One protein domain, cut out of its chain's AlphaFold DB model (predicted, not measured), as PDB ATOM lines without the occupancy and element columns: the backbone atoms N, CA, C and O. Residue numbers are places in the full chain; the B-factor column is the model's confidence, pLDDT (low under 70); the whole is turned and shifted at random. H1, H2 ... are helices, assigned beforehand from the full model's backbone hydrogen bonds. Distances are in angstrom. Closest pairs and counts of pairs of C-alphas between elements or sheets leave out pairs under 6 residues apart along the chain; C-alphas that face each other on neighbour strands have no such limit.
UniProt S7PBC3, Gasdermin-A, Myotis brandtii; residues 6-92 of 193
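This is residues 6 to 92 of the 193 residues of the protein "Gasdermin-A" of Myotis brandtii (UniProt S7PBC3). A helical hairpin, H3 and H4 side by side, has H2 set off from H3 in a V that closes where H2 ends and H3 begins, while the end of H1 packs on the first half of H4 and its residues 6 to 11 stick out as a free arm. The 87 printed residues hold four named helices, in the order H1, H2, H3, H4, and no named strand, so the class is all helix. The whole is compact, with a radius of gyration of the C-alphas of 12.5 A, and spans 36 by 28 by 26 A.

Find C-alpha 41 at (3.091, 12.485, 27.238); from there the longest helix, H3, runs 24.6 A to residue 57. H4, residues 74 to 89, covers 22.6 A and ends at C-alpha 89, (8.458, 5.408, 30.508). H2, residues 24 to 37, measures 20.0 A. Look for H1, residues 6 to 20, from C-alpha 6 at (24.846, -7.493, 26.581); it is 20.5 A long.

Begin at Glu 48 and Leu 84, the closest C-alphas of H3 and H4, 6.1 A apart: the two touch as a hairpin, at a shallow tilt of 28 degrees, opposite ways. H2 is close to H3 but not clearly touching; the closest C-alphas, of Leu 37 and Leu 44, are 5.6 A apart, and the tilt is steep, 47 degrees. On the other helix of the hairpin, H1 touches H4 with residues 15 to 19 alone, at a steep tilt of 57 degrees, opposite ways; look at Glu 15 and Ala 79, their closest C-alphas, 4.9 A apart. H1 and H3 are apart, as are H2 and H4. Every O i to N i+4 pair is within hydrogen-bond range in H1 and H4, against 9 of 10 in H2 and 12 of 13 in H3.

Lys 6 and Lys 68 have the C-alphas farthest apart, 35.8 A. The printed part has no cut. Look at residues 58 to 73 for the long link, from H3 to H4; the other two links are tight. There, at residues 58 to 71, the model's pLDDT is under 70, against a mean of 85.7 over the printed part.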
ATOM      1  N   LYS A   6      24.664  -6.933  27.921       96.25
ATOM      2  CA  LYS A   6      24.846  -7.493  26.581       96.25
ATOM      3  C   LYS A   6      23.509  -7.947  25.997       96.25
ATOM      4  O   LYS A   6      23.221  -7.637  24.846       96.25
ATOM      5  N   THR A   7      22.681  -8.608  26.797       96.44
ATOM      6  CA  THR A   7      21.343  -9.064  26.410       96.44
ATOM      7  C   THR A   7      20.445  -7.883  26.043       96.44
ATOM      8  O   THR A   7      19.792  -7.921  25.001       96.44
ATOM      9  N   LEU A   8      20.464  -6.807  26.842       96.75
ATOM     10  CA  LEU A   8      19.751  -5.560  26.532       96.75
ATOM     11  C   LEU A   8      20.243  -4.944  25.213       96.75
ATOM     12  O   LEU A   8      19.447  -4.552  24.363       96.75
ATOM     13  N   LYS A   9      21.561  -4.871  25.023       97.31
ATOM     14  CA  LYS A   9      22.174  -4.305  23.818       97.31
ATOM     15  C   LYS A   9      21.818  -5.104  22.565       97.31
ATOM     16  O   LYS A   9      21.492  -4.512  21.542       97.31
ATOM     17  N   GLU A  10      21.839  -6.432  22.643       97.38
ATOM     18  CA  GLU A  10      21.423  -7.315  21.549       97.38
ATOM     19  C   GLU A  10      19.925  -7.196  21.248       97.38
ATOM     20  O   GLU A  10      19.532  -7.267  20.085       97.38
ATOM     21  N   GLU A  11      19.086  -7.017  22.268       97.50
ATOM     22  CA  GLU A  11      17.655  -6.758  22.100       97.50
ATOM     23  C   GLU A  11      17.401  -5.454  21.355       97.50
ATOM     24  O   GLU A  11      16.821  -5.483  20.271       97.50
ATOM     25  N   ILE A  12      17.927  -4.341  21.863       97.81
ATOM     26  CA  ILE A  12      17.797  -3.035  21.214       97.81
ATOM     27  C   ILE A  12      18.366  -3.082  19.796       97.81
ATOM     28  O   ILE A  12      17.769  -2.522  18.881       97.81
ATOM     29  N   GLN A  13      19.477  -3.790  19.578       97.56
ATOM     30  CA  GLN A  13      20.045  -3.954  18.246       97.56
ATOM     31  C   GLN A  13      19.065  -4.640  17.281       97.56
ATOM     32  O   GLN A  13      18.910  -4.162  16.156       97.56
ATOM     33  N   ARG A  14      18.384  -5.716  17.693       97.81
ATOM     34  CA  ARG A  14      17.369  -6.379  16.852       97.81
ATOM     35  C   ARG A  14      16.226  -5.429  16.506       97.81
ATOM     36  O   ARG A  14      15.887  -5.305  15.334       97.81
ATOM     37  N   GLU A  15      15.704  -4.697  17.486       97.56
ATOM     38  CA  GLU A  15      14.617  -3.741  17.247       97.56
ATOM     39  C   GLU A  15      15.067  -2.589  16.330       97.56
ATOM     40  O   GLU A  15      14.354  -2.202  15.402       97.56
ATOM     41  N   THR A  16      16.295  -2.077  16.492       96.06
ATOM     42  CA  THR A  16      16.838  -1.066  15.566       96.06
ATOM     43  C   THR A  16      16.977  -1.592  14.136       96.06
ATOM     44  O   THR A  16      16.681  -0.852  13.201       96.06
ATOM     45  N   GLN A  17      17.357  -2.861  13.946       95.62
ATOM     46  CA  GLN A  17      17.466  -3.482  12.620       95.62
ATOM     47  C   GLN A  17      16.112  -3.613  11.922       95.62
ATOM     48  O   GLN A  17      16.040  -3.511  10.699       95.62
ATOM     49  N   GLU A  18      15.033  -3.825  12.675       93.94
ATOM     50  CA  GLU A  18      13.680  -3.806  12.124       93.94
ATOM     51  C   GLU A  18      13.296  -2.392  11.676       93.94
ATOM     52  O   GLU A  18      12.867  -2.204  10.538       93.94
ATOM     53  N   VAL A  19      13.542  -1.371  12.504       92.12
ATOM     54  CA  VAL A  19      13.287   0.035  12.133       92.12
ATOM     55  C   VAL A  19      14.116   0.466  10.916       92.12
ATOM     56  O   VAL A  19      13.607   1.184  10.055       92.12
ATOM     57  N   GLU A  20      15.361  -0.000  10.785       92.38
ATOM     58  CA  GLU A  20      16.239   0.279   9.637       92.38
ATOM     59  C   GLU A  20      15.671  -0.202   8.293       92.38
ATOM     60  O   GLU A  20      16.054   0.327   7.247       92.38
ATOM     61  N   LYS A  21      14.731  -1.159   8.292       90.50
ATOM     62  CA  LYS A  21      14.043  -1.615   7.070       90.50
ATOM     63  C   LYS A  21      13.104  -0.555   6.494       90.50
ATOM     64  O   LYS A  21      12.723  -0.654   5.325       90.50
ATOM     65  N   LEU A  22      12.723   0.455   7.281       86.75
ATOM     66  CA  LEU A  22      12.017   1.621   6.762       86.75
ATOM     67  C   LEU A  22      12.890   2.350   5.741       86.75
ATOM     68  O   LEU A  22      14.094   2.520   5.925       86.75
ATOM     69  N   SER A  23      12.258   2.869   4.688       87.19
ATOM     70  CA  SER A  23      12.935   3.776   3.763       87.19
ATOM     71  C   SER A  23      13.459   5.013   4.501       87.19
ATOM     72  O   SER A  23      12.922   5.400   5.537       87.19
ATOM     73  N   HIS A  24      14.462   5.691   3.942       87.19
ATOM     74  CA  HIS A  24      14.981   6.941   4.513       87.19
ATOM     75  C   HIS A  24      13.868   7.984   4.717       87.19
ATOM     76  O   HIS A  24      13.784   8.605   5.768       87.19
ATOM     77  N   VAL A  25      12.949   8.122   3.753       86.06
ATOM     78  CA  VAL A  25      11.761   8.993   3.882       86.06
ATOM     79  C   VAL A  25      10.875   8.546   5.049       86.06
ATOM     80  O   VAL A  25      10.319   9.383   5.763       86.06
ATOM     81  N   GLY A  26      10.770   7.232   5.256       85.38
ATOM     82  CA  GLY A  26      10.092   6.624   6.391       85.38
ATOM     83  C   GLY A  26      10.687   7.012   7.732       85.38
ATOM     84  O   GLY A  26       9.974   7.518   8.597       85.38
ATOM     85  N   GLN A  27      11.997   6.845   7.863       89.25
ATOM     86  CA  GLN A  27      12.740   7.191   9.069       89.25
ATOM     87  C   GLN A  27      12.671   8.699   9.358       89.25
ATOM     88  O   GLN A  27      12.367   9.085  10.485       89.25
ATOM     89  N   SER A  28      12.835   9.558   8.345       89.00
ATOM     90  CA  SER A  28      12.727  11.015   8.514       89.00
ATOM     91  C   SER A  28      11.312  11.458   8.915       89.00
ATOM     92  O   SER A  28      11.147  12.358   9.739       89.00
ATOM     93  N   SER A  29      10.271  10.827   8.358       87.69
ATOM     94  CA  SER A  29       8.873  11.137   8.699       87.69
ATOM     95  C   SER A  29       8.533  10.708  10.126       87.69
ATOM     96  O   SER A  29       7.942  11.487  10.874       87.69
ATOM     97  N   LEU A  30       8.974   9.510  10.527       89.31
ATOM     98  CA  LEU A  30       8.856   9.017  11.898       89.31
ATOM     99  C   LEU A  30       9.582   9.943  12.882       89.31
ATOM    100  O   LEU A  30       8.998  10.351  13.885       89.31
ATOM    101  N   LEU A  31      10.811  10.364  12.564       92.81
ATOM    102  CA  LEU A  31      11.554  11.336  13.368       92.81
ATOM    103  C   LEU A  31      10.795  12.660  13.519       92.81
ATOM    104  O   LEU A  31      10.710  13.210  14.619       92.81
ATOM    105  N   ALA A  32      10.232  13.177  12.425       90.62
ATOM    106  CA  ALA A  32       9.488  14.432  12.426       90.62
ATOM    107  C   ALA A  32       8.204  14.346  13.263       90.62
ATOM    108  O   ALA A  32       7.837  15.317  13.928       90.62
ATOM    109  N   ALA A  33       7.522  13.200  13.251       89.88
ATOM    110  CA  ALA A  33       6.367  12.964  14.104       89.88
ATOM    111  C   ALA A  33       6.766  12.854  15.581       89.88
ATOM    112  O   ALA A  33       6.207  13.570  16.412       89.88
ATOM    113  N   LEU A  34       7.780  12.044  15.902       92.75
ATOM    114  CA  LEU A  34       8.298  11.899  17.266       92.75
ATOM    115  C   LEU A  34       8.745  13.244  17.841       92.75
ATOM    116  O   LEU A  34       8.380  13.581  18.961       92.75
ATOM    117  N   SER A  35       9.435  14.067  17.055       92.75
ATOM    118  CA  SER A  35       9.879  15.401  17.484       92.75
ATOM    119  C   SER A  35       8.723  16.327  17.889       92.75
ATOM    120  O   SER A  35       8.909  17.212  18.718       92.75
ATOM    121  N   LYS A  36       7.518  16.131  17.333       92.19
ATOM    122  CA  LYS A  36       6.306  16.897  17.691       92.19
ATOM    123  C   LYS A  36       5.554  16.322  18.894       92.19
ATOM    124  O   LYS A  36       4.752  17.045  19.491       92.19
ATOM    125  N   LEU A  37       5.749  15.037  19.185       93.69
ATOM    126  CA  LEU A  37       5.046  14.295  20.235       93.69
ATOM    127  C   LEU A  37       5.852  14.211  21.534       93.69
ATOM    128  O   LEU A  37       5.272  14.207  22.617       93.69
ATOM    129  N   LEU A  38       7.182  14.180  21.447       95.56
ATOM    130  CA  LEU A  38       8.059  14.194  22.611       95.56
ATOM    131  C   LEU A  38       7.811  15.456  23.445       95.56
ATOM    132  O   LEU A  38       7.877  16.584  22.955       95.56
ATOM    133  N   GLY A  39       7.511  15.255  24.727       92.56
ATOM    134  CA  GLY A  39       7.115  16.327  25.636       92.56
ATOM    135  C   GLY A  39       5.607  16.547  25.707       92.56
ATOM    136  O   GLY A  39       5.174  17.463  26.403       92.56
ATOM    137  N   LYS A  40       4.815  15.714  25.026       94.69
ATOM    138  CA  LYS A  40       3.354  15.653  25.114       94.69
ATOM    139  C   LYS A  40       2.934  14.236  25.492       94.69
ATOM    140  O   LYS A  40       2.424  13.476  24.671       94.69
ATOM    141  N   LYS A  41       3.165  13.876  26.758       89.62
ATOM    142  CA  LYS A  41       3.091  12.485  27.238       89.62
ATOM    143  C   LYS A  41       1.798  11.766  26.840       89.62
ATOM    144  O   LYS A  41       1.860  10.642  26.362       89.62
ATOM    145  N   LYS A  42       0.650  12.443  26.950       91.56
ATOM    146  CA  LYS A  42      -0.644  11.879  26.552       91.56
ATOM    147  C   LYS A  42      -0.728  11.563  25.053       91.56
ATOM    148  O   LYS A  42      -1.157  10.478  24.701       91.56
ATOM    149  N   GLU A  43      -0.291  12.475  24.181       92.50
ATOM    150  CA  GLU A  43      -0.323  12.244  22.727       92.50
ATOM    151  C   GLU A  43       0.615  11.093  22.323       92.50
ATOM    152  O   GLU A  43       0.294  10.323  21.421       92.50
ATOM    153  N   LEU A  44       1.755  10.948  23.010       92.44
ATOM    154  CA  LEU A  44       2.685   9.841  22.782       92.44
ATOM    155  C   LEU A  44       2.102   8.489  23.238       92.44
ATOM    156  O   LEU A  44       2.233   7.503  22.522       92.44
ATOM    157  N   GLN A  45       1.413   8.456  24.381       92.00
ATOM    158  CA  GLN A  45       0.712   7.264  24.877       92.00
ATOM    159  C   GLN A  45      -0.490   6.886  24.001       92.00
ATOM    160  O   GLN A  45      -0.708   5.712  23.717       92.00
ATOM    161  N   ASP A  46      -1.255   7.871  23.522       90.69
ATOM    162  CA  ASP A  46      -2.367   7.632  22.595       90.69
ATOM    163  C   ASP A  46      -1.853   7.013  21.274       90.69
ATOM    164  O   ASP A  46      -2.506   6.137  20.694       90.69
ATOM    165  N   LEU A  47      -0.663   7.423  20.814       88.69
ATOM    166  CA  LEU A  47       0.011   6.824  19.658       88.69
ATOM    167  C   LEU A  47       0.441   5.374  19.924       88.69
ATOM    168  O   LEU A  47       0.195   4.512  19.079       88.69
ATOM    169  N   GLU A  48       1.060   5.113  21.077       90.19
ATOM    170  CA  GLU A  48       1.470   3.772  21.519       90.19
ATOM    171  C   GLU A  48       0.274   2.803  21.516       90.19
ATOM    172  O   GLU A  48       0.302   1.789  20.819       90.19
ATOM    173  N   LEU A  49      -0.833   3.184  22.166       89.69
ATOM    174  CA  LEU A  49      -2.070   2.393  22.219       89.69
ATOM    175  C   LEU A  49      -2.692   2.160  20.836       89.69
ATOM    176  O   LEU A  49      -3.256   1.099  20.556       89.69
ATOM    177  N   THR A  50      -2.616   3.160  19.955       86.69
ATOM    178  CA  THR A  50      -3.135   3.041  18.585       86.69
ATOM    179  C   THR A  50      -2.342   2.012  17.781       86.69
ATOM    180  O   THR A  50      -2.935   1.232  17.033       86.69
ATOM    181  N   LEU A  51      -1.015   2.003  17.935       84.31
ATOM    182  CA  LEU A  51      -0.133   1.040  17.279       84.31
ATOM    183  C   LEU A  51      -0.319  -0.372  17.820       84.31
ATOM    184  O   LEU A  51      -0.483  -1.299  17.028       84.31
ATOM    185  N   GLU A  52      -0.365  -0.524  19.142       87.69
ATOM    186  CA  GLU A  52      -0.623  -1.803  19.806       87.69
ATOM    187  C   GLU A  52      -1.943  -2.417  19.320       87.69
ATOM    188  O   GLU A  52      -1.973  -3.517  18.763       87.69
ATOM    189  N   GLY A  53      -3.035  -1.649  19.391       85.00
ATOM    190  CA  GLY A  53      -4.357  -2.124  18.993       85.00
ATOM    191  C   GLY A  53      -4.489  -2.455  17.504       85.00
ATOM    192  O   GLY A  53      -5.433  -3.149  17.112       85.00
ATOM    193  N   ALA A  54      -3.592  -1.961  16.656       81.38
ATOM    194  CA  ALA A  54      -3.567  -2.315  15.247       81.38
ATOM    195  C   ALA A  54      -2.672  -3.511  14.931       81.38
ATOM    196  O   ALA A  54      -3.059  -4.340  14.098       81.38
ATOM    197  N   LEU A  55      -1.535  -3.627  15.620       81.44
ATOM    198  CA  LEU A  55      -0.670  -4.796  15.562       81.44
ATOM    199  C   LEU A  55      -1.459  -6.056  15.955       81.44
ATOM    200  O   LEU A  55      -1.455  -7.037  15.205       81.44
ATOM    201  N   ASP A  56      -2.237  -5.971  17.038       82.44
ATOM    202  CA  ASP A  56      -3.115  -7.041  17.535       82.44
ATOM    203  C   ASP A  56      -4.166  -7.480  16.512       82.44
ATOM    204  O   ASP A  56      -4.446  -8.667  16.336       82.44
ATOM    205  N   LYS A  57      -4.754  -6.516  15.799       79.44
ATOM    206  CA  LYS A  57      -5.781  -6.778  14.779       79.44
ATOM    207  C   LYS A  57      -5.181  -7.201  13.438       79.44
ATOM    208  O   LYS A  57      -5.921  -7.579  12.533       79.44
ATOM    209  N   GLY A  58      -3.856  -7.134  13.296       67.50
ATOM    210  CA  GLY A  58      -3.156  -7.363  12.039       67.50
ATOM    211  C   GLY A  58      -3.537  -6.370  10.941       67.50
ATOM    212  O   GLY A  58      -3.450  -6.723   9.767       67.50
ATOM    213  N   HIS A  59      -3.991  -5.173  11.315       65.56
ATOM    214  CA  HIS A  59      -4.365  -4.128  10.372       65.56
ATOM    215  C   HIS A  59      -3.146  -3.294   9.972       65.56
ATOM    216  O   HIS A  59      -2.288  -2.987  10.797       65.56
ATOM    217  N   GLU A  60      -3.108  -2.873   8.710       56.78
ATOM    218  CA  GLU A  60      -2.187  -1.829   8.266       56.78
ATOM    219  C   GLU A  60      -2.610  -0.497   8.897       56.78
ATOM    220  O   GLU A  60      -3.756  -0.064   8.747       56.78
ATOM    221  N   VAL A  61      -1.701   0.154   9.629       55.81
ATOM    222  CA  VAL A  61      -1.970   1.480  10.199       55.81
ATOM    223  C   VAL A  61      -1.438   2.542   9.270       55.81
ATOM    224  O   VAL A  61      -0.230   2.718   9.129       55.81
ATOM    225  N   THR A  62      -2.343   3.337   8.718       51.91
ATOM    226  CA  THR A  62      -2.000   4.674   8.244       51.91
ATOM    227  C   THR A  62      -1.972   5.601   9.452       51.91
ATOM    228  O   THR A  62      -2.937   6.322   9.716       51.91
ATOM    229  N   LEU A  63      -0.906   5.560  10.251       54.41
ATOM    230  CA  LEU A  63      -0.706   6.628  11.224       54.41
ATOM    231  C   LEU A  63      -0.460   7.899  10.420       54.41
ATOM    232  O   LEU A  63       0.426   7.910   9.580       54.41
ATOM    233  N   GLU A  64      -1.181   8.988  10.683       52.06
ATOM    234  CA  GLU A  64      -0.842  10.287  10.076       52.06
ATOM    235  C   GLU A  64       0.583  10.750  10.444       52.06
ATOM    236  O   GLU A  64       1.156  11.605   9.772       52.06
ATOM    237  N   ALA A  65       1.147  10.153  11.501       51.59
ATOM    238  CA  ALA A  65       2.525  10.281  11.964       51.59
ATOM    239  C   ALA A  65       3.542   9.392  11.212       51.59
ATOM    240  O   ALA A  65       4.735   9.682  11.249       51.59
ATOM    241  N   LEU A  66       3.099   8.323  10.542       56.34
ATOM    242  CA  LEU A  66       3.940   7.483   9.685       56.34
ATOM    243  C   LEU A  66       3.696   7.853   8.212       56.34
ATOM    244  O   LEU A  66       2.647   8.400   7.868       56.34
ATOM    245  N   PRO A  67       4.646   7.596   7.302       51.94
ATOM    246  CA  PRO A  67       4.425   7.876   5.891       51.94
ATOM    247  C   PRO A  67       3.239   7.067   5.376       51.94
ATOM    248  O   PRO A  67       3.225   5.843   5.481       51.94
ATOM    249  N   LYS A  68       2.285   7.753   4.741       52.94
ATOM    250  CA  LYS A  68       1.113   7.141   4.093       52.94
ATOM    251  C   LYS A  68       1.486   6.205   2.932       52.94
ATOM    252  O   LYS A  68       0.644   5.444   2.470       52.94
ATOM    253  N   ASP A  69       2.750   6.244   2.513       49.62
ATOM    254  CA  ASP A  69       3.256   5.602   1.300       49.62
ATOM    255  C   ASP A  69       4.139   4.376   1.600       49.62
ATOM    256  O   ASP A  69       4.670   3.754   0.680       49.62
ATOM    257  N   VAL A  70       4.334   4.031   2.881       54.34
ATOM    258  CA  VAL A  70       5.182   2.908   3.305       54.34
ATOM    259  C   VAL A  70       4.318   1.877   4.021       54.34
ATOM    260  O   VAL A  70       3.852   2.107   5.131       54.34
ATOM    261  N   LEU A  71       4.127   0.720   3.385       61.25
ATOM    262  CA  LEU A  71       3.599  -0.475   4.042       61.25
ATOM    263  C   LEU A  71       4.560  -0.875   5.169       61.25
ATOM    264  O   LEU A  71       5.659  -1.367   4.913       61.25
ATOM    265  N   VAL A  72       4.165  -0.618   6.414       72.19
ATOM    266  CA  VAL A  72       4.939  -0.992   7.601       72.19
ATOM    267  C   VAL A  72       4.619  -2.445   7.933       72.19
ATOM    268  O   VAL A  72       3.466  -2.778   8.209       72.19
ATOM    269  N   SER A  73       5.623  -3.325   7.880       82.94
ATOM    270  CA  SER A  73       5.429  -4.727   8.263       82.94
ATOM    271  C   SER A  73       5.136  -4.844   9.764       82.94
ATOM    272  O   SER A  73       5.423  -3.930  10.541       82.94
ATOM    273  N   LYS A  74       4.570  -5.977  10.191       84.75
ATOM    274  CA  LYS A  74       4.262  -6.213  11.610       84.75
ATOM    275  C   LYS A  74       5.508  -6.138  12.489       84.75
ATOM    276  O   LYS A  74       5.436  -5.629  13.598       84.75
ATOM    277  N   GLU A  75       6.639  -6.609  11.977       89.25
ATOM    278  CA  GLU A  75       7.928  -6.600  12.669       89.25
ATOM    279  C   GLU A  75       8.416  -5.165  12.889       89.25
ATOM    280  O   GLU A  75       8.740  -4.789  14.011       89.25
ATOM    281  N   VAL A  76       8.357  -4.323  11.852       88.88
ATOM    282  CA  VAL A  76       8.717  -2.901  11.963       88.88
ATOM    283  C   VAL A  76       7.784  -2.172  12.930       88.88
ATOM    284  O   VAL A  76       8.229  -1.355  13.733       88.88
ATOM    285  N   MET A  77       6.485  -2.465  12.876       87.88
ATOM    286  CA  MET A  77       5.500  -1.875  13.780       87.88
ATOM    287  C   MET A  77       5.745  -2.285  15.237       87.88
ATOM    288  O   MET A  77       5.680  -1.431  16.119       87.88
ATOM    289  N   GLY A  78       6.073  -3.558  15.475       91.56
ATOM    290  CA  GLY A  78       6.462  -4.071  16.788       91.56
ATOM    291  C   GLY A  78       7.710  -3.379  17.332       91.56
ATOM    292  O   GLY A  78       7.705  -2.935  18.476       91.56
ATOM    293  N   ALA A  79       8.726  -3.177  16.493       94.62
ATOM    294  CA  ALA A  79       9.941  -2.472  16.889       94.62
ATOM    295  C   ALA A  79       9.697  -0.988  17.206       94.62
ATOM    296  O   ALA A  79      10.231  -0.452  18.177       94.62
ATOM    297  N   ILE A  80       8.847  -0.306  16.431       93.19
ATOM    298  CA  ILE A  80       8.430   1.068  16.751       93.19
ATOM    299  C   ILE A  80       7.684   1.096  18.090       93.19
ATOM    300  O   ILE A  80       7.947   1.979  18.904       93.19
ATOM    301  N   LEU A  81       6.781   0.141  18.330       93.75
ATOM    302  CA  LEU A  81       6.025   0.045  19.577       93.75
ATOM    303  C   LEU A  81       6.948  -0.177  20.783       93.75
ATOM    304  O   LEU A  81       6.796   0.509  21.789       93.75
ATOM    305  N   TYR A  82       7.955  -1.046  20.651       96.75
ATOM    306  CA  TYR A  82       8.987  -1.259  21.669       96.75
ATOM    307  C   TYR A  82       9.659   0.057  22.087       96.75
ATOM    308  O   TYR A  82       9.731   0.389  23.273       96.75
ATOM    309  N   PHE A  83      10.109   0.855  21.114       97.50
ATOM    310  CA  PHE A  83      10.763   2.127  21.414       97.50
ATOM    311  C   PHE A  83       9.801   3.206  21.908       97.50
ATOM    312  O   PHE A  83      10.205   4.053  22.705       97.50
ATOM    313  N   LEU A  84       8.543   3.195  21.466       95.44
ATOM    314  CA  LEU A  84       7.521   4.085  22.013       95.44
ATOM    315  C   LEU A  84       7.280   3.801  23.492       95.44
ATOM    316  O   LEU A  84       7.297   4.758  24.259       95.44
ATOM    317  N   GLY A  85       7.182   2.530  23.887       96.00
ATOM    318  CA  GLY A  85       7.109   2.134  25.295       96.00
ATOM    319  C   GLY A  85       8.299   2.664  26.100       96.00
ATOM    320  O   GLY A  85       8.135   3.313  27.130       96.00
ATOM    321  N   ALA A  86       9.522   2.513  25.581       97.44
ATOM    322  CA  ALA A  86      10.703   3.085  26.231       97.44
ATOM    323  C   ALA A  86      10.626   4.619  26.373       97.44
ATOM    324  O   ALA A  86      11.004   5.173  27.404       97.44
ATOM    325  N   LEU A  87      10.119   5.329  25.361       97.31
ATOM    326  CA  LEU A  87       9.955   6.784  25.412       97.31
ATOM    327  C   LEU A  87       8.812   7.226  26.345       97.31
ATOM    328  O   LEU A  87       8.904   8.318  26.919       97.31
ATOM    329  N   THR A  88       7.747   6.436  26.511       95.69
ATOM    330  CA  THR A  88       6.617   6.748  27.405       95.69
ATOM    331  C   THR A  88       6.934   6.488  28.877       95.69
ATOM    332  O   THR A  88       6.405   7.213  29.734       95.69
ATOM    333  N   GLU A  89       7.862   5.576  29.173       96.12
ATOM    334  CA  GLU A  89       8.458   5.408  30.508       96.12
ATOM    335  C   GLU A  89       9.218   6.664  30.963       96.12
ATOM    336  O   GLU A  89       9.178   7.040  32.137       96.12
ATOM    337  N   LEU A  90       9.839   7.399  30.034       97.25
ATOM    338  CA  LEU A  90      10.519   8.652  30.363       97.25
ATOM    339  C   LEU A  90       9.539   9.733  30.850       97.25
ATOM    340  O   LEU A  90       8.362   9.824  30.463       97.25
ATOM    341  N   SER A  91      10.043  10.619  31.706       96.75
ATOM    342  CA  SER A  91       9.293  11.799  32.139       96.75
ATOM    343  C   SER A  91       9.087  12.788  30.983       96.75
ATOM    344  O   SER A  91       9.883  12.874  30.048       96.75
ATOM    345  N   GLU A  92       8.041  13.619  31.064       96.88
ATOM    346  CA  GLU A  92       7.793  14.662  30.057       96.88
ATOM    347  C   GLU A  92       8.974  15.648  29.947       96.88
ATOM    348  O   GLU A  92       9.297  16.132  28.861       96.88
TER     349      GLU A  92